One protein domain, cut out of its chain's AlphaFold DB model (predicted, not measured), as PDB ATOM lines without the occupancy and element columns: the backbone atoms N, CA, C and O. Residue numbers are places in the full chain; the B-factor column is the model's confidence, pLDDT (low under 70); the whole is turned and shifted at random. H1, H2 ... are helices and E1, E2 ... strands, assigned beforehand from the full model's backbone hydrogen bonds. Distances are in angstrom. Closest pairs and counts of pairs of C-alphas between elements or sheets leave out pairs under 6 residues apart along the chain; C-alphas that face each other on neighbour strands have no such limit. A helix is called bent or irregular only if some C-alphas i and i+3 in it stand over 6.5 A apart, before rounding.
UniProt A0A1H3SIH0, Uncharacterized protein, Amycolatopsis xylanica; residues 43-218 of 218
ATOM      1  N   GLY A  43      30.907   8.675 -19.830       72.31
ATOM      2  CA  GLY A  43      31.402   7.479 -20.521       72.31
ATOM      3  C   GLY A  43      30.660   7.120 -21.820       72.31
ATOM      4  O   GLY A  43      31.273   6.568 -22.725       72.31
ATOM      5  N   GLN A  44      29.370   7.451 -21.954       75.88
ATOM      6  CA  GLN A  44      28.580   7.078 -23.137       75.88
ATOM      7  C   GLN A  44      28.972   7.865 -24.392       75.88
ATOM      8  O   GLN A  44      28.896   7.306 -25.484       75.88
ATOM      9  N   SER A  45      29.408   9.123 -24.252       75.69
ATOM     10  CA  SER A  45      29.887   9.914 -25.392       75.69
ATOM     11  C   SER A  45      31.147   9.300 -25.991       75.69
ATOM     12  O   SER A  45      31.181   9.003 -27.180       75.69
ATOM     13  N   ALA A  46      32.146   9.017 -25.151       85.12
ATOM     14  CA  ALA A  46      33.402   8.412 -25.578       85.12
ATOM     15  C   ALA A  46      33.196   7.018 -26.196       85.12
ATOM     16  O   ALA A  46      33.826   6.684 -27.199       85.12
ATOM     17  N   GLU A  47      32.293   6.209 -25.629       88.62
ATOM     18  CA  GLU A  47      31.931   4.903 -26.190       88.62
ATOM     19  C   GLU A  47      31.293   5.023 -27.577       88.62
ATOM     20  O   GLU A  47      31.617   4.235 -28.466       88.62
ATOM     21  N   LEU A  48      30.407   6.000 -27.778       87.31
ATOM     22  CA  LEU A  48      29.728   6.196 -29.053       87.31
ATOM     23  C   LEU A  48      30.649   6.791 -30.118       87.31
ATOM     24  O   LEU A  48      30.663   6.269 -31.228       87.31
ATOM     25  N   THR A  49      31.473   7.789 -29.789       88.94
ATOM     26  CA  THR A  49      32.506   8.303 -30.706       88.94
ATOM     27  C   THR A  49      33.414   7.167 -31.170       88.94
ATOM     28  O   THR A  49      33.553   6.932 -32.368       88.94
ATOM     29  N   LYS A  50      33.920   6.361 -30.229       93.00
ATOM     30  CA  LYS A  50      34.744   5.189 -30.544       93.00
ATOM     31  C   LYS A  50      33.995   4.152 -31.388       93.00
ATOM     32  O   LYS A  50      34.590   3.520 -32.258       93.00
ATOM     33  N   ALA A  51      32.702   3.949 -31.136       94.62
ATOM     34  CA  ALA A  51      31.871   3.037 -31.915       94.62
ATOM     35  C   ALA A  51      31.649   3.533 -33.350       94.62
ATOM     36  O   ALA A  51      31.757   2.740 -34.283       94.62
ATOM     37  N   VAL A  52      31.364   4.825 -33.530       93.81
ATOM     38  CA  VAL A  52      31.215   5.465 -34.841       93.81
ATOM     39  C   VAL A  52      32.519   5.347 -35.621       93.81
ATOM     40  O   VAL A  52      32.504   4.806 -36.721       93.81
ATOM     41  N   GLU A  53      33.650   5.737 -35.028       95.00
ATOM     42  CA  GLU A  53      34.978   5.616 -35.645       95.00
ATOM     43  C   GLU A  53      35.298   4.175 -36.061       95.00
ATOM     44  O   GLU A  53      35.765   3.935 -37.175       95.00
ATOM     45  N   ALA A  54      34.996   3.199 -35.198       97.19
ATOM     46  CA  ALA A  54      35.213   1.787 -35.494       97.19
ATOM     47  C   ALA A  54      34.309   1.254 -36.621       97.19
ATOM     48  O   ALA A  54      34.683   0.288 -37.293       97.19
ATOM     49  N   LEU A  55      33.126   1.845 -36.821       97.25
ATOM     50  CA  LEU A  55      32.152   1.428 -37.832       97.25
ATOM     51  C   LEU A  55      32.292   2.173 -39.163       97.25
ATOM     52  O   LEU A  55      31.927   1.596 -40.185       97.25
ATOM     53  N   THR A  56      32.853   3.386 -39.182       97.19
ATOM     54  CA  THR A  56      33.032   4.206 -40.395       97.19
ATOM     55  C   THR A  56      33.640   3.443 -41.584       97.19
ATOM     56  O   THR A  56      33.089   3.555 -42.678       97.19
ATOM     57  N   PRO A  57      34.692   2.606 -41.433       98.12
ATOM     58  CA  PRO A  57      35.271   1.860 -42.561       98.12
ATOM     59  C   PRO A  57      34.326   0.832 -43.205       98.12
ATOM     60  O   PRO A  57      34.621   0.312 -44.279       98.12
ATOM     61  N   TYR A  58      33.223   0.506 -42.531       98.25
ATOM     62  CA  TYR A  58      32.225  -0.481 -42.944       98.25
ATOM     63  C   TYR A  58      30.935   0.166 -43.459       98.25
ATOM     64  O   TYR A  58      29.941  -0.531 -43.685       98.25
ATOM     65  N   VAL A  59      30.924   1.495 -43.596       98.19
ATOM     66  CA  VAL A  59      29.822   2.246 -44.191       98.19
ATOM     67  C   VAL A  59      30.125   2.462 -45.664       98.19
ATOM     68  O   VAL A  59      31.118   3.085 -46.035       98.19
ATOM     69  N   HIS A  60      29.238   1.959 -46.511       97.75
ATOM     70  CA  HIS A  60      29.336   2.096 -47.955       97.75
ATOM     71  C   HIS A  60      28.180   2.941 -48.470       97.75
ATOM     72  O   HIS A  60      27.022   2.677 -48.153       97.75
ATOM     73  N   ARG A  61      28.493   3.954 -49.278       98.00
ATOM     74  CA  ARG A  61      27.484   4.710 -50.018       98.00
ATOM     75  C   ARG A  61      27.082   3.932 -51.268       98.00
ATOM     76  O   ARG A  61      27.940   3.521 -52.046       98.00
ATOM     77  N   GLN A  62      25.784   3.766 -51.461       98.38
ATOM     78  CA  GLN A  62      25.185   3.127 -52.625       98.38
ATOM     79  C   GLN A  62      25.012   4.120 -53.783       98.38
ATOM     80  O   GLN A  62      25.179   5.335 -53.632       98.38
ATOM     81  N   ALA A  63      24.675   3.602 -54.967       97.62
ATOM     82  CA  ALA A  63      24.475   4.412 -56.170       97.62
ATOM     83  C   ALA A  63      23.312   5.416 -56.039       97.62
ATOM     84  O   ALA A  63      23.394   6.516 -56.578       97.62
ATOM     85  N   ASP A  64      22.271   5.066 -55.280       97.62
ATOM     86  CA  ASP A  64      21.116   5.922 -54.972       97.62
ATOM     87  C   ASP A  64      21.399   6.974 -53.879       97.62
ATOM     88  O   ASP A  64      20.533   7.776 -53.542       97.62
ATOM     89  N   GLY A  65      22.615   6.989 -53.327       97.38
ATOM     90  CA  GLY A  65      23.016   7.877 -52.241       97.38
ATOM     91  C   GLY A  65      22.708   7.357 -50.839       97.38
ATOM     92  O   GLY A  65      23.148   7.970 -49.869       97.38
ATOM     93  N   THR A  66      22.028   6.226 -50.682       98.19
ATOM     94  CA  THR A  66      21.829   5.628 -49.357       98.19
ATOM     95  C   THR A  66      23.127   5.032 -48.805       98.19
ATOM     96  O   THR A  66      24.118   4.850 -49.515       98.19
ATOM     97  N   PHE A  67      23.142   4.726 -47.513       98.19
ATOM     98  CA  PHE A  67      24.254   4.096 -46.814       98.19
ATOM     99  C   PHE A  67      23.930   2.653 -46.429       98.19
ATOM    100  O   PHE A  67      22.833   2.334 -45.968       98.19
ATOM    101  N   GLN A  68      24.920   1.774 -46.533       98.06
ATOM    102  CA  GLN A  68      24.860   0.406 -46.038       98.06
ATOM    103  C   GLN A  68      25.977   0.183 -45.018       98.06
ATOM    104  O   GLN A  68      27.147   0.384 -45.327       98.06
ATOM    105  N   LEU A  69      25.614  -0.249 -43.810       97.81
ATOM    106  CA  LEU A  69      26.565  -0.581 -42.751       97.81
ATOM    107  C   LEU A  69      26.781  -2.100 -42.698       97.81
ATOM    108  O   LEU A  69      25.918  -2.827 -42.205       97.81
ATOM    109  N   VAL A  70      27.936  -2.574 -43.169       98.00
ATOM    110  CA  VAL A  70      28.282  -4.009 -43.233       98.00
ATOM    111  C   VAL A  70      29.555  -4.282 -42.435       98.00
ATOM    112  O   VAL A  70      30.655  -4.382 -42.974       98.00
ATOM    113  N   ALA A  71      29.410  -4.400 -41.116       97.69
ATOM    114  CA  ALA A  71      30.529  -4.678 -40.222       97.69
ATOM    115  C   ALA A  71      30.692  -6.194 -39.981       97.69
ATOM    116  O   ALA A  71      29.695  -6.884 -39.763       97.69
ATOM    117  N   PRO A  72      31.924  -6.736 -39.953       98.31
ATOM    118  CA  PRO A  72      32.156  -8.135 -39.608       98.31
ATOM    119  C   PRO A  72      31.855  -8.391 -38.126       98.31
ATOM    120  O   PRO A  72      32.088  -7.520 -37.283       98.31
ATOM    121  N   ASP A  73      31.460  -9.618 -37.774       98.06
ATOM    122  CA  ASP A  73      31.066 -10.000 -36.405       98.06
ATOM    123  C   ASP A  73      32.070  -9.589 -35.322       98.06
ATOM    124  O   ASP A  73      31.690  -9.233 -34.208       98.06
ATOM    125  N   ARG A  74      33.374  -9.627 -35.633       98.00
ATOM    126  CA  ARG A  74      34.431  -9.208 -34.699       98.00
ATOM    127  C   ARG A  74      34.288  -7.740 -34.278       98.00
ATOM    128  O   ARG A  74      34.495  -7.429 -33.110       98.00
ATOM    129  N   VAL A  75      33.906  -6.863 -35.207       98.25
ATOM    130  CA  VAL A  75      33.714  -5.427 -34.962       98.25
ATOM    131  C   VAL A  75      32.392  -5.197 -34.248       98.25
ATOM    132  O   VAL A  75      32.360  -4.464 -33.266       98.25
ATOM    133  N   VAL A  76      31.330  -5.894 -34.662       97.94
ATOM    134  CA  VAL A  76      30.025  -5.833 -33.985       97.94
ATOM    135  C   VAL A  76      30.150  -6.234 -32.513       97.94
ATOM    136  O   VAL A  76      29.615  -5.553 -31.641       97.94
ATOM    137  N   ARG A  77      30.913  -7.292 -32.207       97.25
ATOM    138  CA  ARG A  77      31.201  -7.697 -30.822       97.25
ATOM    139  C   ARG A  77      32.027  -6.660 -30.059       97.25
ATOM    140  O   ARG A  77      31.740  -6.437 -28.889       97.25
ATOM    141  N   ALA A  78      33.017  -6.038 -30.700       97.12
ATOM    142  CA  ALA A  78      33.864  -5.021 -30.071       97.12
ATOM    143  C   ALA A  78      33.098  -3.728 -29.739       97.12
ATOM    144  O   ALA A  78      33.307  -3.149 -28.678       97.12
ATOM    145  N   VAL A  79      32.196  -3.300 -30.625       95.75
ATOM    146  CA  VAL A  79      31.297  -2.150 -30.414       95.75
ATOM    147  C   VAL A  79      30.158  -2.494 -29.445       95.75
ATOM    148  O   VAL A  79      29.641  -1.632 -28.738       95.75
ATOM    149  N   GLY A  80      29.775  -3.768 -29.394       96.88
ATOM    150  CA  GLY A  80      28.640  -4.270 -28.635       96.88
ATOM    151  C   GLY A  80      27.347  -4.218 -29.451       96.88
ATOM    152  O   GLY A  80      26.970  -3.185 -30.007       96.88
ATOM    153  N   SER A  81      26.612  -5.333 -29.477       94.75
ATOM    154  CA  SER A  81      25.425  -5.507 -30.330       94.75
ATOM    155  C   SER A  81      24.338  -4.453 -30.098       94.75
ATOM    156  O   SER A  81      23.668  -4.037 -31.043       94.75
ATOM    157  N   SER A  82      24.169  -3.984 -28.855       92.00
ATOM    158  CA  SER A  82      23.199  -2.927 -28.546       92.00
ATOM    159  C   SER A  82      23.577  -1.589 -29.185       92.00
ATOM    160  O   SER A  82      22.694  -0.921 -29.721       92.00
ATOM    161  N   MET A  83      24.856  -1.206 -29.144       92.56
ATOM    162  CA  MET A  83      25.330   0.037 -29.752       92.56
ATOM    163  C   MET A  83      25.290  -0.063 -31.277       92.56
ATOM    164  O   MET A  83      24.765   0.830 -31.936       92.56
ATOM    165  N   TYR A  84      25.732  -1.197 -31.829       95.12
ATOM    166  CA  TYR A  84      25.645  -1.474 -33.263       95.12
ATOM    167  C   TYR A  84      24.207  -1.358 -33.789       95.12
ATOM    168  O   TYR A  84      23.977  -0.687 -34.787       95.12
ATOM    169  N   THR A  85      23.224  -1.937 -33.088       93.75
ATOM    170  CA  THR A  85      21.805  -1.873 -33.494       93.75
ATOM    171  C   THR A  85      21.280  -0.437 -33.527       93.75
ATOM    172  O   THR A  85      20.551  -0.072 -34.445       93.75
ATOM    173  N   LYS A  86      21.667   0.399 -32.553       90.81
ATOM    174  CA  LYS A  86      21.308   1.825 -32.534       90.81
ATOM    175  C   LYS A  86      21.942   2.569 -33.707       90.81
ATOM    176  O   LYS A  86      21.257   3.271 -34.435       90.81
ATOM    177  N   ILE A  87      23.232   2.371 -33.955       93.56
ATOM    178  CA  ILE A  87      23.902   3.028 -35.082       93.56
ATOM    179  C   ILE A  87      23.284   2.572 -36.414       93.56
ATOM    180  O   ILE A  87      22.972   3.408 -37.256       93.56
ATOM    181  N   ALA A  88      23.004   1.276 -36.575       94.94
ATOM    182  CA  ALA A  88      22.325   0.738 -37.751       94.94
ATOM    183  C   ALA A  88      20.923   1.344 -37.949       94.94
ATOM    184  O   ALA A  88      20.563   1.690 -39.072       94.94
ATOM    185  N   ALA A  89      20.146   1.525 -36.879       91.81
ATOM    186  CA  ALA A  89      18.842   2.180 -36.954       91.81
ATOM    187  C   ALA A  89      18.955   3.670 -37.331       91.81
ATOM    188  O   ALA A  89      18.147   4.158 -38.125       91.81
ATOM    189  N   SER A  90      19.984   4.375 -36.846       91.38
ATOM    190  CA  SER A  90      20.289   5.730 -37.316       91.38
ATOM    191  C   SER A  90      20.583   5.765 -38.817       91.38
ATOM    192  O   SER A  90      20.019   6.611 -39.510       91.38
ATOM    193  N   VAL A  91      21.376   4.817 -39.337       95.19
ATOM    194  CA  VAL A  91      21.663   4.708 -40.782       95.19
ATOM    195  C   VAL A  91      20.375   4.537 -41.588       95.19
ATOM    196  O   VAL A  91      20.168   5.231 -42.579       95.19
ATOM    197  N   GLN A  92      19.465   3.667 -41.138       95.06
ATOM    198  CA  GLN A  92      18.175   3.469 -41.813       95.06
ATOM    199  C   GLN A  92      17.328   4.743 -41.840       95.06
ATOM    200  O   GLN A  92      16.670   5.028 -42.840       95.06
ATOM    201  N   ARG A  93      17.366   5.547 -40.771       91.06
ATOM    202  CA  ARG A  93      16.649   6.824 -40.747       91.06
ATOM    203  C   ARG A  93      17.258   7.845 -41.701       91.06
ATOM    204  O   ARG A  93      16.505   8.517 -42.399       91.06
ATOM    205  N   VAL A  94      18.588   7.926 -41.772       92.38
ATOM    206  CA  VAL A  94      19.291   8.749 -42.771       92.38
ATOM    207  C   VAL A  94      18.901   8.331 -44.185       92.38
ATOM    208  O   VAL A  94      18.518   9.184 -44.980       92.38
ATOM    209  N   ASN A  95      18.887   7.029 -44.473       95.44
ATOM    210  CA  ASN A  95      18.453   6.517 -45.771       95.44
ATOM    211  C   ASN A  95      17.016   6.918 -46.101       95.44
ATOM    212  O   ASN A  95      16.754   7.324 -47.226       95.44
ATOM    213  N   ALA A  96      16.098   6.862 -45.133       92.12
ATOM    214  CA  ALA A  96      14.722   7.298 -45.350       92.12
ATOM    215  C   ALA A  96      14.638   8.785 -45.747       92.12
ATOM    216  O   ALA A  96      13.904   9.117 -46.673       92.12
ATOM    217  N   MET A  97      15.424   9.664 -45.113       90.12
ATOM    218  CA  MET A  97      15.470  11.094 -45.467       90.12
ATOM    219  C   MET A  97      16.147  11.351 -46.820       90.12
ATOM    220  O   MET A  97      15.730  12.244 -47.555       90.12
ATOM    221  N   ILE A  98      17.156  10.553 -47.185       93.75
ATOM    222  CA  ILE A  98      17.776  10.615 -48.518       93.75
ATOM    223  C   ILE A  98      16.768  10.200 -49.592       93.75
ATOM    224  O   ILE A  98      16.584  10.907 -50.579       93.75
ATOM    225  N   MET A  99      16.050   9.098 -49.369       94.88
ATOM    226  CA  MET A  99      15.018   8.609 -50.286       94.88
ATOM    227  C   MET A  99      13.825   9.567 -50.403       94.88
ATOM    228  O   MET A  99      13.210   9.647 -51.462       94.88
ATOM    229  N   ALA A 100      13.513  10.314 -49.341       92.62
ATOM    230  CA  ALA A 100      12.512  11.382 -49.361       92.62
ATOM    231  C   ALA A 100      12.994  12.657 -50.084       92.62
ATOM    232  O   ALA A 100      12.202  13.571 -50.303       92.62
ATOM    233  N   GLY A 101      14.277  12.734 -50.453       92.00
ATOM    234  CA  GLY A 101      14.877  13.915 -51.071       92.00
ATOM    235  C   GLY A 101      15.098  15.073 -50.097       92.00
ATOM    236  O   GLY A 101      15.301  16.197 -50.544       92.00
ATOM    237  N   GLU A 102      15.060  14.832 -48.785       88.25
ATOM    238  CA  GLU A 102      15.340  15.838 -47.749       88.25
ATOM    239  C   GLU A 102      16.847  16.011 -47.533       88.25
ATOM    240  O   GLU A 102      17.332  17.112 -47.265       88.25
ATOM    241  N   LEU A 103      17.598  14.915 -47.681       92.12
ATOM    242  CA  LEU A 103      19.045  14.882 -47.529       92.12
ATOM    243  C   LEU A 103      19.724  14.371 -48.801       92.12
ATOM    244  O   LEU A 103      19.187  13.552 -49.539       92.12
ATOM    245  N   VAL A 104      20.951  14.827 -49.023       94.75
ATOM    246  CA  VAL A 104      21.847  14.340 -50.070       94.75
ATOM    247  C   VAL A 104      23.158  13.934 -49.411       94.75
ATOM    248  O   VAL A 104      23.692  14.660 -48.573       94.75
ATOM    249  N   SER A 105      23.683  12.770 -49.780       96.25
ATOM    250  CA  SER A 105      24.996  12.300 -49.338       96.25
ATOM    251  C   SER A 105      26.043  12.432 -50.441       96.25
ATOM    252  O   SER A 105      25.720  12.336 -51.633       96.25
ATOM    253  N   ASP A 106      27.311  12.557 -50.057       94.56
ATOM    254  CA  ASP A 106      28.447  12.566 -50.984       94.56
ATOM    255  C   ASP A 106      29.419  11.392 -50.761       94.56
ATOM    256  O   ASP A 106      29.259  10.568 -49.859       94.56
ATOM    257  N   ALA A 107      30.433  11.286 -51.626       94.06
ATOM    258  CA  ALA A 107      31.417  10.204 -51.590       94.06
ATOM    259  C   ALA A 107      32.265  10.167 -50.302       94.06
ATOM    260  O   ALA A 107      32.885   9.143 -50.024       94.06
ATOM    261  N   SER A 108      32.279  11.246 -49.512       93.19
ATOM    262  CA  SER A 108      32.971  11.321 -48.219       93.19
ATOM    263  C   SER A 108      32.107  10.870 -47.036       93.19
ATOM    264  O   SER A 108      32.538  10.973 -45.892       93.19
ATOM    265  N   LEU A 109      30.899  10.353 -47.303       94.50
ATOM    266  CA  LEU A 109      29.870  10.018 -46.311       94.50
ATOM    267  C   LEU A 109      29.295  11.232 -45.564       94.50
ATOM    268  O   LEU A 109      28.545  11.055 -44.600       94.50
ATOM    269  N   ALA A 110      29.605  12.450 -46.011       91.44
ATOM    270  CA  ALA A 110      28.963  13.645 -45.493       91.44
ATOM    271  C   ALA A 110      27.512  13.699 -45.981       91.44
ATOM    272  O   ALA A 110      27.190  13.269 -47.095       91.44
ATOM    273  N   VAL A 111      26.635  14.228 -45.130       93.31
ATOM    274  CA  VAL A 111      25.210  14.382 -45.411       93.31
ATOM    275  C   VAL A 111      24.870  15.864 -45.351       93.31
ATOM    276  O   VAL A 111      25.359  16.597 -44.494       93.31
ATOM    277  N   ARG A 112      24.061  16.331 -46.296       91.31
ATOM    278  CA  ARG A 112      23.660  17.737 -46.411       91.31
ATOM    279  C   ARG A 112      22.170  17.825 -46.681       91.31
ATOM    280  O   ARG A 112      21.590  16.899 -47.239       91.31
ATOM    281  N   SER A 113      21.575  18.962 -46.341       86.88
ATOM    282  CA  SER A 113      20.242  19.318 -46.826       86.88
ATOM    283  C   SER A 113      20.199  19.303 -48.347       86.88
ATOM    284  O   SER A 113      21.108  19.841 -48.984       86.88
ATOM    285  N   SER A 114      19.120  18.794 -48.935       88.12
ATOM    286  CA  SER A 114      18.809  19.079 -50.342       88.12
ATOM    287  C   SER A 114      18.400  20.541 -50.554       88.12
ATOM    288  O   SER A 114      18.603  21.092 -51.635       88.12
ATOM    289  N   ASN A 115      17.861  21.182 -49.512       83.44
ATOM    290  CA  ASN A 115      17.487  22.588 -49.510       83.44
ATOM    291  C   ASN A 115      18.542  23.418 -48.750       83.44
ATOM    292  O   ASN A 115      18.521  23.422 -47.512       83.44
ATOM    293  N   PRO A 116      19.457  24.122 -49.442       71.69
ATOM    294  CA  PRO A 116      20.498  24.914 -48.786       71.69
ATOM    295  C   PRO A 116      19.922  26.054 -47.930       71.69
ATOM    296  O   PRO A 116      20.519  26.412 -46.916       71.69
ATOM    297  N   ASP A 117      18.733  26.564 -48.265       71.81
ATOM    298  CA  ASP A 117      18.073  27.636 -47.512       71.81
ATOM    299  C   ASP A 117      17.449  27.131 -46.206       71.81
ATOM    300  O   ASP A 117      17.271  27.895 -45.254       71.81
ATOM    301  N   ALA A 118      17.149  25.831 -46.114       63.03
ATOM    302  CA  ALA A 118      16.644  25.237 -44.880       63.03
ATOM    303  C   ALA A 118      17.705  25.236 -43.763       63.03
ATOM    304  O   ALA A 118      17.344  25.217 -42.585       63.03
ATOM    305  N   LEU A 119      18.993  25.270 -44.133       63.50
ATOM    306  CA  LEU A 119      20.136  25.057 -43.240       63.50
ATOM    307  C   LEU A 119      21.269  26.070 -43.458       63.50
ATOM    308  O   LEU A 119      22.445  25.767 -43.273       63.50
ATOM    309  N   SER A 120      20.909  27.300 -43.830       54.81
ATOM    310  CA  SER A 120      21.834  28.431 -43.881       54.81
ATOM    311  C   SER A 120      22.269  28.819 -42.459       54.81
ATOM    312  O   SER A 120      21.633  29.649 -41.802       54.81
ATOM    313  N   THR A 121      23.386  28.257 -42.006       54.88
ATOM    314  CA  THR A 121      24.080  28.653 -40.777       54.88
ATOM    315  C   THR A 121      24.810  29.967 -41.023       54.88
ATOM    316  O   THR A 121      25.979  29.995 -41.411       54.88
ATOM    317  N   ARG A 122      24.114  31.094 -40.847       52.09
ATOM    318  CA  ARG A 122      24.797  32.387 -40.737       52.09
ATOM    319  C   ARG A 122      25.440  32.466 -39.359       52.09
ATOM    320  O   ARG A 122      24.795  32.835 -38.386       52.09
ATOM    321  N   THR A 123      26.717  32.128 -39.293       53.03
ATOM    322  CA  THR A 123      27.555  32.364 -38.121       53.03
ATOM    323  C   THR A 123      27.886  33.849 -38.009       53.03
ATOM    324  O   THR A 123      28.603  34.389 -38.852       53.03
ATOM    325  N   MET A 124      27.355  34.523 -36.987       49.00
ATOM    326  CA  MET A 124      27.893  35.804 -36.524       49.00
ATOM    327  C   MET A 124      29.075  35.489 -35.605       49.00
ATOM    328  O   MET A 124      28.872  35.023 -34.493       49.00
ATOM    329  N   ASP A 125      30.296  35.659 -36.107       60.66
ATOM    330  CA  ASP A 125      31.558  35.693 -35.350       60.66
ATOM    331  C   ASP A 125      31.930  34.473 -34.461       60.66
ATOM    332  O   ASP A 125      32.928  34.529 -33.743       60.66
ATOM    333  N   GLY A 126      31.211  33.345 -34.552       65.12
ATOM    334  CA  GLY A 126      31.492  32.092 -33.831       65.12
ATOM    335  C   GLY A 126      31.006  30.831 -34.565       65.12
ATOM    336  O   GLY A 126      30.202  30.919 -35.491       65.12
ATOM    337  N   SER A 127      31.492  29.649 -34.167       74.25
ATOM    338  CA  SER A 127      31.139  28.352 -34.771       74.25
ATOM    339  C   SER A 127      29.754  27.874 -34.313       74.25
ATOM    340  O   SER A 127      29.633  27.089 -33.375       74.25
ATOM    341  N   ASN A 128      28.701  28.365 -34.969       85.88
ATOM    342  CA  ASN A 128      27.348  27.816 -34.843       85.88
ATOM    343  C   ASN A 128      26.995  27.024 -36.102       85.88
ATOM    344  O   ASN A 128      27.114  27.543 -37.213       85.88
ATOM    345  N   GLY A 129      26.555  25.781 -35.949       85.75
ATOM    346  CA  GLY A 129      26.414  24.880 -37.088       85.75
ATOM    347  C   GLY A 129      25.405  23.767 -36.868       85.75
ATOM    348  O   GLY A 129      25.176  23.333 -35.743       85.75
ATOM    349  N   LEU A 130      24.812  23.291 -37.965       86.56
ATOM    350  CA  LEU A 130      24.112  22.014 -38.007       86.56
ATOM    351  C   LEU A 130      24.770  21.132 -39.065       86.56
ATOM    352  O   LEU A 130      24.665  21.405 -40.262       86.56
ATOM    353  N   SER A 131      25.415  20.063 -38.620       87.31
ATOM    354  CA  SER A 131      26.081  19.093 -39.484       87.31
ATOM    355  C   SER A 131      25.311  17.777 -39.466       87.31
ATOM    356  O   SER A 131      24.962  17.254 -38.407       87.31
ATOM    357  N   PHE A 132      25.028  17.226 -40.647       89.69
ATOM    358  CA  PHE A 132      24.391  15.918 -40.772       89.69
ATOM    359  C   PHE A 132      25.446  14.868 -41.068       89.69
ATOM    360  O   PHE A 132      26.296  15.023 -41.946       89.69
ATOM    361  N   HIS A 133      25.332  13.755 -40.362       93.50
ATOM    362  CA  HIS A 133      26.218  12.614 -40.489       93.50
ATOM    363  C   HIS A 133      25.403  11.362 -40.797       93.50
ATOM    364  O   HIS A 133      24.220  11.266 -40.471       93.50
ATOM    365  N   TRP A 134      26.044  10.344 -41.368       95.00
ATOM    366  CA  TRP A 134      25.396   9.051 -41.622       95.00
ATOM    367  C   TRP A 134      24.890   8.366 -40.335       95.00
ATOM    368  O   TRP A 134      23.985   7.532 -40.383       95.00
ATOM    369  N   TRP A 135      25.449   8.726 -39.174       93.12
ATOM    370  CA  TRP A 135      25.071   8.205 -37.859       93.12
ATOM    371  C   TRP A 135      24.122   9.127 -37.067       93.12
ATOM    372  O   TRP A 135      23.564   8.684 -36.057       93.12
ATOM    373  N   GLY A 136      23.906  10.380 -37.481       91.75
ATOM    374  CA  GLY A 136      23.163  11.349 -36.671       91.75
ATOM    375  C   GLY A 136      23.286  12.805 -37.116       91.75
ATOM    376  O   GLY A 136      23.471  13.106 -38.290       91.75
ATOM    377  N   ILE A 137      23.131  13.703 -36.152       90.44
ATOM    378  CA  ILE A 137      23.178  15.157 -36.305       90.44
ATOM    379  C   ILE A 137      24.165  15.703 -35.270       90.44
ATOM    380  O   ILE A 137      24.204  15.219 -34.139       90.44
ATOM    381  N   GLU A 138      24.935  16.713 -35.641       90.69
ATOM    382  CA  GLU A 138      25.814  17.480 -34.763       90.69
ATOM    383  C   GLU A 138      25.377  18.946 -34.784       90.69
ATOM    384  O   GLU A 138      25.157  19.519 -35.851       90.69
ATOM    385  N   VAL A 139      25.179  19.521 -33.599       91.12
ATOM    386  CA  VAL A 139      24.794  20.920 -33.403       91.12
ATOM    387  C   VAL A 139      25.929  21.621 -32.680       91.12
ATOM    388  O   VAL A 139      26.160  21.346 -31.505       91.12
ATOM    389  N   ASP A 140      26.579  22.559 -33.347       91.38
ATOM    390  CA  ASP A 140      27.594  23.406 -32.737       91.38
ATOM    391  C   ASP A 140      26.950  24.711 -32.277       91.38
ATOM    392  O   ASP A 140      26.220  25.358 -33.033       91.38
ATOM    393  N   LEU A 141      27.191  25.079 -31.020       91.19
ATOM    394  CA  LEU A 141      26.754  26.334 -30.420       91.19
ATOM    395  C   LEU A 141      27.941  27.014 -29.747       91.19
ATOM    396  O   LEU A 141      28.576  26.429 -28.871       91.19
ATOM    397  N   ASP A 142      28.197  28.272 -30.080       91.69
ATOM    398  CA  ASP A 142      29.186  29.091 -29.384       91.69
ATOM    399  C   ASP A 142      28.797  29.344 -27.912       91.69
ATOM    400  O   ASP A 142      27.714  28.982 -27.431       91.69
ATOM    401  N   SER A 143      29.693  29.979 -27.155       91.62
ATOM    402  CA  SER A 143      29.459  30.281 -25.740       91.62
ATOM    403  C   SER A 143      28.249  31.200 -25.500       91.62
ATOM    404  O   SER A 143      27.570  31.064 -24.476       91.62
ATOM    405  N   TYR A 144      27.913  32.102 -26.428       91.75
ATOM    406  CA  TYR A 144      26.771  33.010 -26.299       91.75
ATOM    407  C   TYR A 144      25.441  32.256 -26.426       91.75
ATOM    408  O   TYR A 144      24.588  32.338 -25.529       91.75
ATOM    409  N   TRP A 145      25.274  31.469 -27.490       92.38
ATOM    410  CA  TRP A 145      24.067  30.677 -27.726       92.38
ATOM    411  C   TRP A 145      23.927  29.527 -26.742       92.38
ATOM    412  O   TRP A 145      22.813  29.251 -26.290       92.38
ATOM    413  N   THR A 146      25.040  28.925 -26.318       92.62
ATOM    414  CA  THR A 146      25.039  27.914 -25.256       92.62
ATOM    415  C   THR A 146      24.471  28.482 -23.953       92.62
ATOM    416  O   THR A 146      23.568  27.892 -23.360       92.62
ATOM    417  N   ASN A 147      24.914  29.672 -23.530       92.75
ATOM    418  CA  ASN A 147      24.398  30.322 -22.320       92.75
ATOM    419  C   ASN A 147      22.917  30.715 -22.444       92.75
ATOM    420  O   ASN A 147      22.147  30.554 -21.490       92.75
ATOM    421  N   LYS A 148      22.487  31.190 -23.620       92.62
ATOM    422  CA  LYS A 148      21.066  31.453 -23.901       92.62
ATOM    423  C   LYS A 148      20.231  30.178 -23.811       92.62
ATOM    424  O   LYS A 148      19.181  30.195 -23.172       92.62
ATOM    425  N   LEU A 149      20.706  29.081 -24.397       92.00
ATOM    426  CA  LEU A 149      20.029  27.788 -24.369       92.00
ATOM    427  C   LEU A 149      19.889  27.253 -22.939       92.00
ATOM    428  O   LEU A 149      18.788  26.893 -22.526       92.00
ATOM    429  N   VAL A 150      20.975  27.265 -22.162       92.19
ATOM    430  CA  VAL A 150      20.980  26.860 -20.745       92.19
ATOM    431  C   VAL A 150      19.998  27.705 -19.929       92.19
ATOM    432  O   VAL A 150      19.230  27.155 -19.142       92.19
ATOM    433  N   SER A 151      19.968  29.023 -20.146       90.75
ATOM    434  CA  SER A 151      19.033  29.933 -19.472       90.75
ATOM    435  C   SER A 151      17.570  29.608 -19.794       90.75
ATOM    436  O   SER A 151      16.744  29.501 -18.889       90.75
ATOM    437  N   VAL A 152      17.257  29.361 -21.070       89.75
ATOM    438  CA  VAL A 152      15.905  28.998 -21.522       89.75
ATOM    439  C   VAL A 152      15.450  27.660 -20.935       89.75
ATOM    440  O   VAL A 152      14.328  27.562 -20.440       89.75
ATOM    441  N   ILE A 153      16.318  26.647 -20.910       89.69
ATOM    442  CA  ILE A 153      15.988  25.346 -20.309       89.69
ATOM    443  C   ILE A 153      15.809  25.479 -18.785       89.69
ATOM    444  O   ILE A 153      14.843  24.949 -18.239       89.69
ATOM    445  N   ASN A 154      16.680  26.225 -18.094       86.94
ATOM    446  CA  ASN A 154      16.571  26.462 -16.646       86.94
ATOM    447  C   ASN A 154      15.330  27.278 -16.258       86.94
ATOM    448  O   ASN A 154      14.796  27.095 -15.168       86.94
ATOM    449  N   ALA A 155      14.837  28.139 -17.152       86.50
ATOM    450  CA  ALA A 155      13.566  28.840 -16.981       86.50
ATOM    451  C   ALA A 155      12.335  27.919 -17.138       86.50
ATOM    452  O   ALA A 155      11.203  28.390 -17.043       86.50
ATOM    453  N   GLY A 156      12.535  26.620 -17.392       81.12
ATOM    454  CA  GLY A 156      11.461  25.648 -17.591       81.12
ATOM    455  C   GLY A 156      10.792  25.766 -18.957       81.12
ATOM    456  O   GLY A 156       9.633  25.381 -19.117       81.12
ATOM    457  N   ALA A 157      11.482  26.335 -19.947       84.06
ATOM    458  CA  ALA A 157      10.880  26.563 -21.245       84.06
ATOM    459  C   ALA A 157      10.744  25.257 -22.047       84.06
ATOM    460  O   ALA A 157      11.626  24.399 -22.058       84.06
ATOM    461  N   GLY A 158       9.612  25.117 -22.736       84.44
ATOM    462  CA  GLY A 158       9.316  23.946 -23.558       84.44
ATOM    463  C   GLY A 158      10.040  23.938 -24.907       84.44
ATOM    464  O   GLY A 158      10.828  24.824 -25.244       84.44
ATOM    465  N   ALA A 159       9.693  22.948 -25.731       83.62
ATOM    466  CA  ALA A 159      10.271  22.736 -27.059       83.62
ATOM    467  C   ALA A 159      10.248  23.985 -27.962       83.62
ATOM    468  O   ALA A 159      11.214  24.249 -28.673       83.62
ATOM    469  N   ALA A 160       9.182  24.791 -27.894       84.81
ATOM    470  CA  ALA A 160       9.047  26.004 -28.701       84.81
ATOM    471  C   ALA A 160      10.132  27.053 -28.399       84.81
ATOM    472  O   ALA A 160      10.634  27.706 -29.311       84.81
ATOM    473  N   ALA A 161      10.527  27.200 -27.134       87.31
ATOM    474  CA  ALA A 161      11.548  28.169 -26.753       87.31
ATOM    475  C   ALA A 161      12.953  27.686 -27.126       87.31
ATOM    476  O   ALA A 161      13.761  28.475 -27.610       87.31
ATOM    477  N   VAL A 162      13.227  26.386 -26.977       87.69
ATOM    478  CA  VAL A 162      14.476  25.782 -27.466       87.69
ATOM    479  C   VAL A 162      14.587  25.946 -28.983       87.69
ATOM    480  O   VAL A 162      15.627  26.377 -29.472       87.69
ATOM    481  N   ALA A 163      13.503  25.697 -29.725       87.06
ATOM    482  CA  ALA A 163      13.447  25.965 -31.160       87.06
ATOM    483  C   ALA A 163      13.704  27.448 -31.478       87.06
ATOM    484  O   ALA A 163      14.462  27.754 -32.389       87.06
ATOM    485  N   ALA A 164      13.148  28.386 -30.711       86.62
ATOM    486  CA  ALA A 164      13.423  29.807 -30.918       86.62
ATOM    487  C   ALA A 164      14.908  30.163 -30.711       86.62
ATOM    488  O   ALA A 164      15.457  30.945 -31.486       86.62
ATOM    489  N   VAL A 165      15.578  29.571 -29.713       87.62
ATOM    490  CA  VAL A 165      17.020  29.778 -29.482       87.62
ATOM    491  C   VAL A 165      17.848  29.224 -30.635       87.62
ATOM    492  O   VAL A 165      18.713  29.928 -31.146       87.62
ATOM    493  N   LEU A 166      17.560  27.999 -31.081       87.12
ATOM    494  CA  LEU A 166      18.256  27.398 -32.221       87.12
ATOM    495  C   LEU A 166      18.058  28.209 -33.509       87.12
ATOM    496  O   LEU A 166      18.989  28.339 -34.301       87.12
ATOM    497  N   ALA A 167      16.863  28.772 -33.710       85.88
ATOM    498  CA  ALA A 167      16.576  29.627 -34.859       85.88
ATOM    499  C   ALA A 167      17.343  30.945 -34.777       85.88
ATOM    500  O   ALA A 167      17.923  31.384 -35.766       85.88
ATOM    501  N   GLY A 168      17.409  31.542 -33.585       84.06
ATOM    502  CA  GLY A 168      18.249  32.710 -33.335       84.06
ATOM    503  C   GLY A 168      19.729  32.433 -33.611       84.06
ATOM    504  O   GLY A 168      20.397  33.275 -34.203       84.06
ATOM    505  N   ALA A 169      20.209  31.240 -33.248       85.00
ATOM    506  CA  ALA A 169      21.577  30.784 -33.487       85.00
ATOM    507  C   ALA A 169      21.890  30.480 -34.960       85.00
ATOM    508  O   ALA A 169      23.023  30.136 -35.288       85.00
ATOM    509  N   GLY A 170      20.898  30.563 -35.853       81.56
ATOM    510  CA  GLY A 170      21.057  30.202 -37.259       81.56
ATOM    511  C   GLY A 170      21.255  28.701 -37.492       81.56
ATOM    512  O   GLY A 170      21.534  28.302 -38.616       81.56
ATOM    513  N   VAL A 171      21.092  27.856 -36.468       82.31
ATOM    514  CA  VAL A 171      21.154  26.386 -36.596       82.31
ATOM    515  C   VAL A 171      20.002  25.875 -37.467       82.31
ATOM    516  O   VAL A 171      20.124  24.876 -38.171       82.31
ATOM    517  N   ILE A 172      18.873  26.579 -37.428       80.12
ATOM    518  CA  ILE A 172      17.659  26.300 -38.197       80.12
ATOM    519  C   ILE A 172      17.138  27.604 -38.804       80.12
ATOM    520  O   ILE A 172      17.223  28.666 -38.188       80.12
ATOM    521  N   SER A 173      16.549  27.527 -39.994       75.06
ATOM    522  CA  SER A 173      16.005  28.705 -40.682       75.06
ATOM    523  C   SER A 173      14.691  29.215 -40.082       75.06
ATOM    524  O   SER A 173      14.380  30.401 -40.183       75.06
ATOM    525  N   SER A 174      13.901  28.342 -39.448       70.88
ATOM    526  CA  SER A 174      12.668  28.743 -38.772       70.88
ATOM    527  C   SER A 174      12.326  27.838 -37.582       70.88
ATOM    528  O   SER A 174      12.593  26.634 -37.630       70.88
ATOM    529  N   PRO A 175      11.645  28.369 -36.546       68.62
ATOM    530  CA  PRO A 175      11.148  27.564 -35.427       68.62
ATOM    531  C   PRO A 175      10.136  26.477 -35.827       68.62
ATOM    532  O   PRO A 175       9.900  25.557 -35.052       68.62
ATOM    533  N   GLY A 176       9.517  26.578 -37.011       64.50
ATOM    534  CA  GLY A 176       8.582  25.575 -37.529       64.50
ATOM    535  C   GLY A 176       9.254  24.431 -38.290       64.50
ATOM    536  O   GLY A 176       8.657  23.370 -38.441       64.50
ATOM    537  N   ALA A 177      10.495  24.625 -38.748       63.00
ATOM    538  CA  ALA A 177      11.234  23.647 -39.546       63.00
ATOM    539  C   ALA A 177      12.117  22.716 -38.703       63.00
ATOM    540  O   ALA A 177      12.878  21.924 -39.256       63.00
ATOM    541  N   VAL A 178      12.062  22.808 -37.370       65.88
ATOM    542  CA  VAL A 178      12.956  22.016 -36.521       65.88
ATOM    543  C   VAL A 178      12.521  20.565 -36.552       65.88
ATOM    544  O   VAL A 178      11.385  20.270 -36.169       65.88
ATOM    545  N   PRO A 179      13.416  19.628 -36.905       70.50
ATOM    546  CA  PRO A 179      13.137  18.230 -36.667       70.50
ATOM    547  C   PRO A 179      12.872  18.068 -35.168       70.50
ATOM    548  O   PRO A 179      13.754  18.333 -34.350       70.50
ATOM    549  N   ALA A 180      11.665  17.634 -34.791       73.44
ATOM    550  CA  ALA A 180      11.273  17.472 -33.386       73.44
ATOM    551  C   ALA A 180      12.293  16.634 -32.583       73.44
ATOM    552  O   ALA A 180      12.472  16.839 -31.383       73.44
ATOM    553  N   GLY A 181      13.024  15.749 -33.275       72.19
ATOM    554  CA  GLY A 181      14.158  14.997 -32.744       72.19
ATOM    555  C   GLY A 181      15.271  15.870 -32.154       72.19
ATOM    556  O   GLY A 181      15.706  15.588 -31.040       72.19
ATOM    557  N   VAL A 182      15.682  16.951 -32.828       79.19
ATOM    558  CA  VAL A 182      16.758  17.846 -32.360       79.19
ATOM    559  C   VAL A 182      16.357  18.502 -31.043       79.19
ATOM    560  O   VAL A 182      17.062  18.377 -30.046       79.19
ATOM    561  N   VAL A 183      15.172  19.117 -31.003       82.81
ATOM    562  CA  VAL A 183      14.666  19.778 -29.791       82.81
ATOM    563  C   VAL A 183      14.517  18.787 -28.642       82.81
ATOM    564  O   VAL A 183      14.930  19.074 -27.520       82.81
ATOM    565  N   SER A 184      13.962  17.604 -28.924       79.31
ATOM    566  CA  SER A 184      13.788  16.568 -27.907       79.31
ATOM    567  C   SER A 184      15.123  16.087 -27.340       79.31
ATOM    568  O   SER A 184      15.237  15.917 -26.130       79.31
ATOM    569  N   GLY A 185      16.150  15.929 -28.180       79.44
ATOM    570  CA  GLY A 185      17.465  15.495 -27.729       79.44
ATOM    571  C   GLY A 185      18.172  16.555 -26.888       79.44
ATOM    572  O   GLY A 185      18.738  16.227 -25.850       79.44
ATOM    573  N   ILE A 186      18.059  17.833 -27.252       82.88
ATOM    574  CA  ILE A 186      18.609  18.936 -26.446       82.88
ATOM    575  C   ILE A 186      17.934  19.010 -25.073       82.88
ATOM    576  O   ILE A 186      18.615  19.078 -24.047       82.88
ATOM    577  N   LEU A 187      16.600  18.944 -25.037       84.62
ATOM    578  CA  LEU A 187      15.848  18.902 -23.780       84.62
ATOM    579  C   LEU A 187      16.232  17.687 -22.925       84.62
ATOM    580  O   LEU A 187      16.243  17.778 -21.699       84.62
ATOM    581  N   TRP A 188      16.575  16.567 -23.565       79.88
ATOM    582  CA  TRP A 188      16.985  15.345 -22.882       79.88
ATOM    583  C   TRP A 188      18.366  15.457 -22.226       79.88
ATOM    584  O   TRP A 188      18.521  14.992 -21.098       79.88
ATOM    585  N   ILE A 189      19.350  16.091 -22.886       80.62
ATOM    586  CA  ILE A 189      20.661  16.380 -22.270       80.62
ATOM    587  C   ILE A 189      20.451  17.242 -21.015       80.62
ATOM    588  O   ILE A 189      21.042  16.980 -19.967       80.62
ATOM    589  N   GLY A 190      19.558  18.229 -21.107       83.88
ATOM    590  CA  GLY A 190      19.259  19.148 -20.015       83.88
ATOM    591  C   GLY A 190      20.317  20.239 -19.840       83.88
ATOM    592  O   GLY A 190      21.461  20.121 -20.277       83.88
ATOM    593  N   ALA A 191      19.932  21.324 -19.167       83.38
ATOM    594  CA  ALA A 191      20.773  22.509 -18.995       83.38
ATOM    595  C   ALA A 191      22.096  22.212 -18.274       83.38
ATOM    596  O   ALA A 191      23.153  22.674 -18.697       83.38
ATOM    597  N   SER A 192      22.051  21.412 -17.204       80.12
ATOM    598  CA  SER A 192      23.225  21.140 -16.368       80.12
ATOM    599  C   SER A 192      24.309  20.354 -17.103       80.12
ATOM    600  O   SER A 192      25.492  20.635 -16.925       80.12
ATOM    601  N   ALA A 193      23.933  19.394 -17.951       83.75
ATOM    602  CA  ALA A 193      24.911  18.631 -18.722       83.75
ATOM    603  C   ALA A 193      25.497  19.459 -19.872       83.75
ATOM    604  O   ALA A 193      26.701  19.395 -20.105       83.75
ATOM    605  N   ILE A 194      24.687  20.305 -20.522       86.81
ATOM    606  CA  ILE A 194      25.188  21.269 -21.514       86.81
ATOM    607  C   ILE A 194      26.214  22.212 -20.870       86.81
ATOM    608  O   ILE A 194      27.303  22.407 -21.410       86.81
ATOM    609  N   GLN A 195      25.906  22.745 -19.683       87.56
ATOM    610  CA  GLN A 195      26.812  23.628 -18.947       87.56
ATOM    611  C   GLN A 195      28.118  22.921 -18.557       87.56
ATOM    612  O   GLN A 195      29.183  23.529 -18.633       87.56
ATOM    613  N   PHE A 196      28.053  21.638 -18.192       86.62
ATOM    614  CA  PHE A 196      29.241  20.833 -17.900       86.62
ATOM    615  C   PHE A 196      30.122  20.618 -19.141       86.62
ATOM    616  O   PHE A 196      31.344  20.667 -19.040       86.62
ATOM    617  N   CYS A 197      29.516  20.414 -20.313       87.69
ATOM    618  CA  CYS A 197      30.248  20.220 -21.564       87.69
ATOM    619  C   CYS A 197      30.874  21.511 -22.110       87.69
ATOM    620  O   CYS A 197      31.921  21.440 -22.738       87.69
ATOM    621  N   SER A 198      30.268  22.679 -21.875       87.00
ATOM    622  CA  SER A 198      30.610  23.909 -22.607       87.00
ATOM    623  C   SER A 198      32.041  24.443 -22.399       87.00
ATOM    624  O   SER A 198      32.548  25.171 -23.249       87.00
ATOM    625  N   ASN A 199      32.677  24.147 -21.259       81.19
ATOM    626  CA  ASN A 199      34.039  24.576 -20.889       81.19
ATOM    627  C   ASN A 199      34.440  26.022 -21.308       81.19
ATOM    628  O   ASN A 199      35.596  26.288 -21.615       81.19
ATOM    629  N   SER A 200      33.490  26.968 -21.290       83.75
ATOM    630  CA  SER A 200      33.607  28.393 -21.682       83.75
ATOM    631  C   SER A 200      33.699  28.739 -23.180       83.75
ATOM    632  O   SER A 200      33.527  29.913 -23.510       83.75
ATOM    633  N   ASN A 201      33.896  27.778 -24.086       86.38
ATOM    634  CA  ASN A 201      34.076  28.053 -25.524       86.38
ATOM    635  C   ASN A 201      32.838  27.761 -26.383       86.38
ATOM    636  O   ASN A 201      32.765  28.202 -27.524       86.38
ATOM    637  N   GLY A 202      31.851  27.057 -25.833       89.62
ATOM    638  CA  GLY A 202      30.689  26.578 -26.583       89.62
ATOM    639  C   GLY A 202      30.524  25.076 -26.427       89.62
ATOM    640  O   GLY A 202      31.260  24.441 -25.675       89.62
ATOM    641  N   VAL A 203      29.529  24.499 -27.083       92.56
ATOM    642  CA  VAL A 203      29.217  23.075 -26.985       92.56
ATOM    643  C   VAL A 203      28.927  22.506 -28.368       92.56
ATOM    644  O   VAL A 203      28.295  23.164 -29.191       92.56
ATOM    645  N   SER A 204      29.363  21.274 -28.597       91.25
ATOM    646  CA  SER A 204      28.929  20.445 -29.719       91.25
ATOM    647  C   SER A 204      27.980  19.386 -29.171       91.25
ATOM    648  O   SER A 204      28.329  18.631 -28.258       91.25
ATOM    649  N   LEU A 205      26.743  19.370 -29.660       91.44
ATOM    650  CA  LEU A 205      25.701  18.425 -29.264       91.44
ATOM    651  C   LEU A 205      25.546  17.376 -30.352       91.44
ATOM    652  O   LEU A 205      25.178  17.674 -31.484       91.44
ATOM    653  N   TYR A 206      25.751  16.127 -29.979       89.88
ATOM    654  CA  TYR A 206      25.651  14.993 -30.871       89.88
ATOM    655  C   TYR A 206      24.340  14.258 -30.613       89.88
ATOM    656  O   TYR A 206      24.052  13.770 -29.515       89.88
ATOM    657  N   LEU A 207      23.524  14.183 -31.653       89.56
ATOM    658  CA  LEU A 207      22.175  13.646 -31.635       89.56
ATOM    659  C   LEU A 207      22.139  12.456 -32.588       89.56
ATOM    660  O   LEU A 207      22.020  12.603 -33.803       89.56
ATOM    661  N   THR A 208      22.229  11.245 -32.047       87.44
ATOM    662  CA  THR A 208      21.876  10.066 -32.844       87.44
ATOM    663  C   THR A 208      20.367  10.024 -33.041       87.44
ATOM    664  O   THR A 208      19.591  10.329 -32.137       87.44
ATOM    665  N   TYR A 209      19.931   9.592 -34.222       81.31
ATOM    666  CA  TYR A 209      18.511   9.379 -34.506       81.31
ATOM    667  C   TYR A 209      17.867   8.339 -33.593       81.31
ATOM    668  O   TYR A 209      16.667   8.403 -33.315       81.31
ATOM    669  N   THR A 210      18.671   7.377 -33.148       78.56
ATOM    670  CA  THR A 210      18.304   6.419 -32.119       78.56
ATOM    671  C   THR A 210      19.425   6.339 -31.097       78.56
ATOM    672  O   THR A 210      20.474   5.750 -31.352       78.56
ATOM    673  N   GLY A 211      19.217   6.919 -29.923       76.69
ATOM    674  CA  GLY A 211      20.214   6.866 -28.872       76.69
ATOM    675  C   GLY A 211      20.042   7.958 -27.839       76.69
ATOM    676  O   GLY A 211      19.076   8.716 -27.847       76.69
ATOM    677  N   VAL A 212      20.988   7.959 -26.910       80.31
ATOM    678  CA  VAL A 212      21.115   9.010 -25.915       80.31
ATOM    679  C   VAL A 212      21.952  10.116 -26.553       80.31
ATOM    680  O   VAL A 212      23.050   9.811 -27.021       80.31
ATOM    681  N   PRO A 213      21.451  11.356 -26.617       86.50
ATOM    682  CA  PRO A 213      22.244  12.476 -27.091       86.50
ATOM    683  C   PRO A 213      23.386  12.765 -26.112       86.50
ATOM    684  O   PRO A 213      23.274  12.502 -24.912       86.50
ATOM    685  N   TRP A 214      24.494  13.290 -26.621       87.94
ATOM    686  CA  TRP A 214      25.660  13.631 -25.812       87.94
ATOM    687  C   TRP A 214      26.257  14.959 -26.242       87.94
ATOM    688  O   TRP A 214      25.860  15.529 -27.253       87.94
ATOM    689  N   CYS A 215      27.195  15.468 -25.453       91.00
ATOM    690  CA  CYS A 215      27.875  16.715 -25.745       91.00
ATOM    691  C   CYS A 215      29.384  16.611 -25.533       91.00
ATOM    692  O   CYS A 215      29.855  15.772 -24.758       91.00
ATOM    693  N   SER A 216      30.123  17.477 -26.218       89.75
ATOM    694  CA  SER A 216      31.517  17.810 -25.925       89.75
ATOM    695  C   SER A 216      31.691  19.328 -25.912       89.75
ATOM    696  O   SER A 216      30.860  20.056 -26.453       89.75
ATOM    697  N   GLY A 217      32.749  19.807 -25.264       88.69
ATOM    698  CA  GLY A 217      33.168  21.202 -25.400       88.69
ATOM    699  C   GLY A 217      33.845  21.445 -26.743       88.69
ATOM    700  O   GLY A 217      34.366  20.495 -27.335       88.69
ATOM    701  N   GLN A 218      33.819  22.705 -27.181       82.12
ATOM    702  CA  GLN A 218      34.587  23.197 -28.329       82.12
ATOM    703  C   GLN A 218      36.009  23.619 -27.929       82.12
ATOM    704  O   GLN A 218      36.197  24.153 -26.804       82.12
TER     705      GLN A 218
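AT A GLANCE: This is residues 43 to 218 of the 218 residues of an uncharacterized protein of Amycolatopsis xylanica (UniProt A0A1H3SIH0). A twisted antiparallel sheet of six strands, in the order E3, E4, E5, E6, E7, E8, has two separate helix parts over one face: the long H3 towards one end, and H7 with H5 towards the other, with H6 packed on both. Beyond H3, at one end of the longest axis, lie the small hairpin E1 and E2 and the short H2, while H1 reaches from edge strand E8 to E1. The printed part has 176 residues, with named elements in the order H1 E1 E2 H2 H3 E3 E4 H4 E5 E6 H5 H6 H7 E7 E8; the class is mixed, helices and strands. It is compact, with a radius of gyration of the C-alphas of 16.2 A and spans of 46 by 35 by 27 A.

HOW THE PARTS SIT: The closest C-alphas of H1, residues 43 to 58, and E8, residues 214 to 217, are those of Ser 45 and Trp 214, 5.6 A apart. E1, residues 59 to 61, and E2, residues 67 to 69, form a hairpin, with N 60 and O 68 within hydrogen-bond range at 2.9 A. H2, residues 73 to 79, touches H1, closest at C-alphas 51 and 79, 5.4 A. H3, residues 81 to 99, touches H1 at a steep tilt of 62 degrees, closest at C-alphas 51 and 83, 7.5 A. E3, residues 103 to 105, and E4, residues 110 to 113, form a hairpin, with N 104 and O 112 at 2.8 A. H4, residues 116 to 119, only grazes the large sheet. E5, residues 129 to 133, is antiparallel to E4, with N 111 and O 132 at 3.3 A, and forms a hairpin with E6, residues 136 to 142, with N 131 and O 138 at 2.8 A. H5, residues 143 to 154, and H6, residues 159 to 168, form a helical hairpin, closest at C-alphas 149 and 165, 6.3 A. H7, residues 180 to 197, touches H5, about perpendicular at 75 degrees, closest at C-alphas 150 and 191, 4.7 A. E7, residues 202 to 208, is antiparallel to E6, with N 139 and O 205 at 2.8 A, and forms a hairpin with E8, with N 204 and O 216 at 2.9 A. H3, H5 and H7 on one face and H1 on the other make three layers, helices on both faces of a sheet. Every O i to N i+4 pair is within hydrogen-bond range in H2, H3, H5 and H6, against 10 of 12 in H1 and 11 of 14 in H7; H4 is too short for one.

IN THESE COORDINATES: H1 begins at C-alpha 43 (31.402, 7.479, -20.521) and is 23.8 A long; H3 is 26.6 A, E6 20.1 A and E7 19.7 A. H1 and H7 are irregular: C-alphas 54 and 57 are 7.1 A apart, C-alphas 188 and 191 9.0 A. E8 ends at C-alpha 217 (33.168, 21.202, -25.400).

THE WHOLE: The two C-alphas farthest apart, of Ala 63 and Ala 155, are 47.5 A apart. The printed part has no cut, and the link from H6 to H7 is long. The pLDDT is under 70 at residues 118 to 126 and 175 to 178.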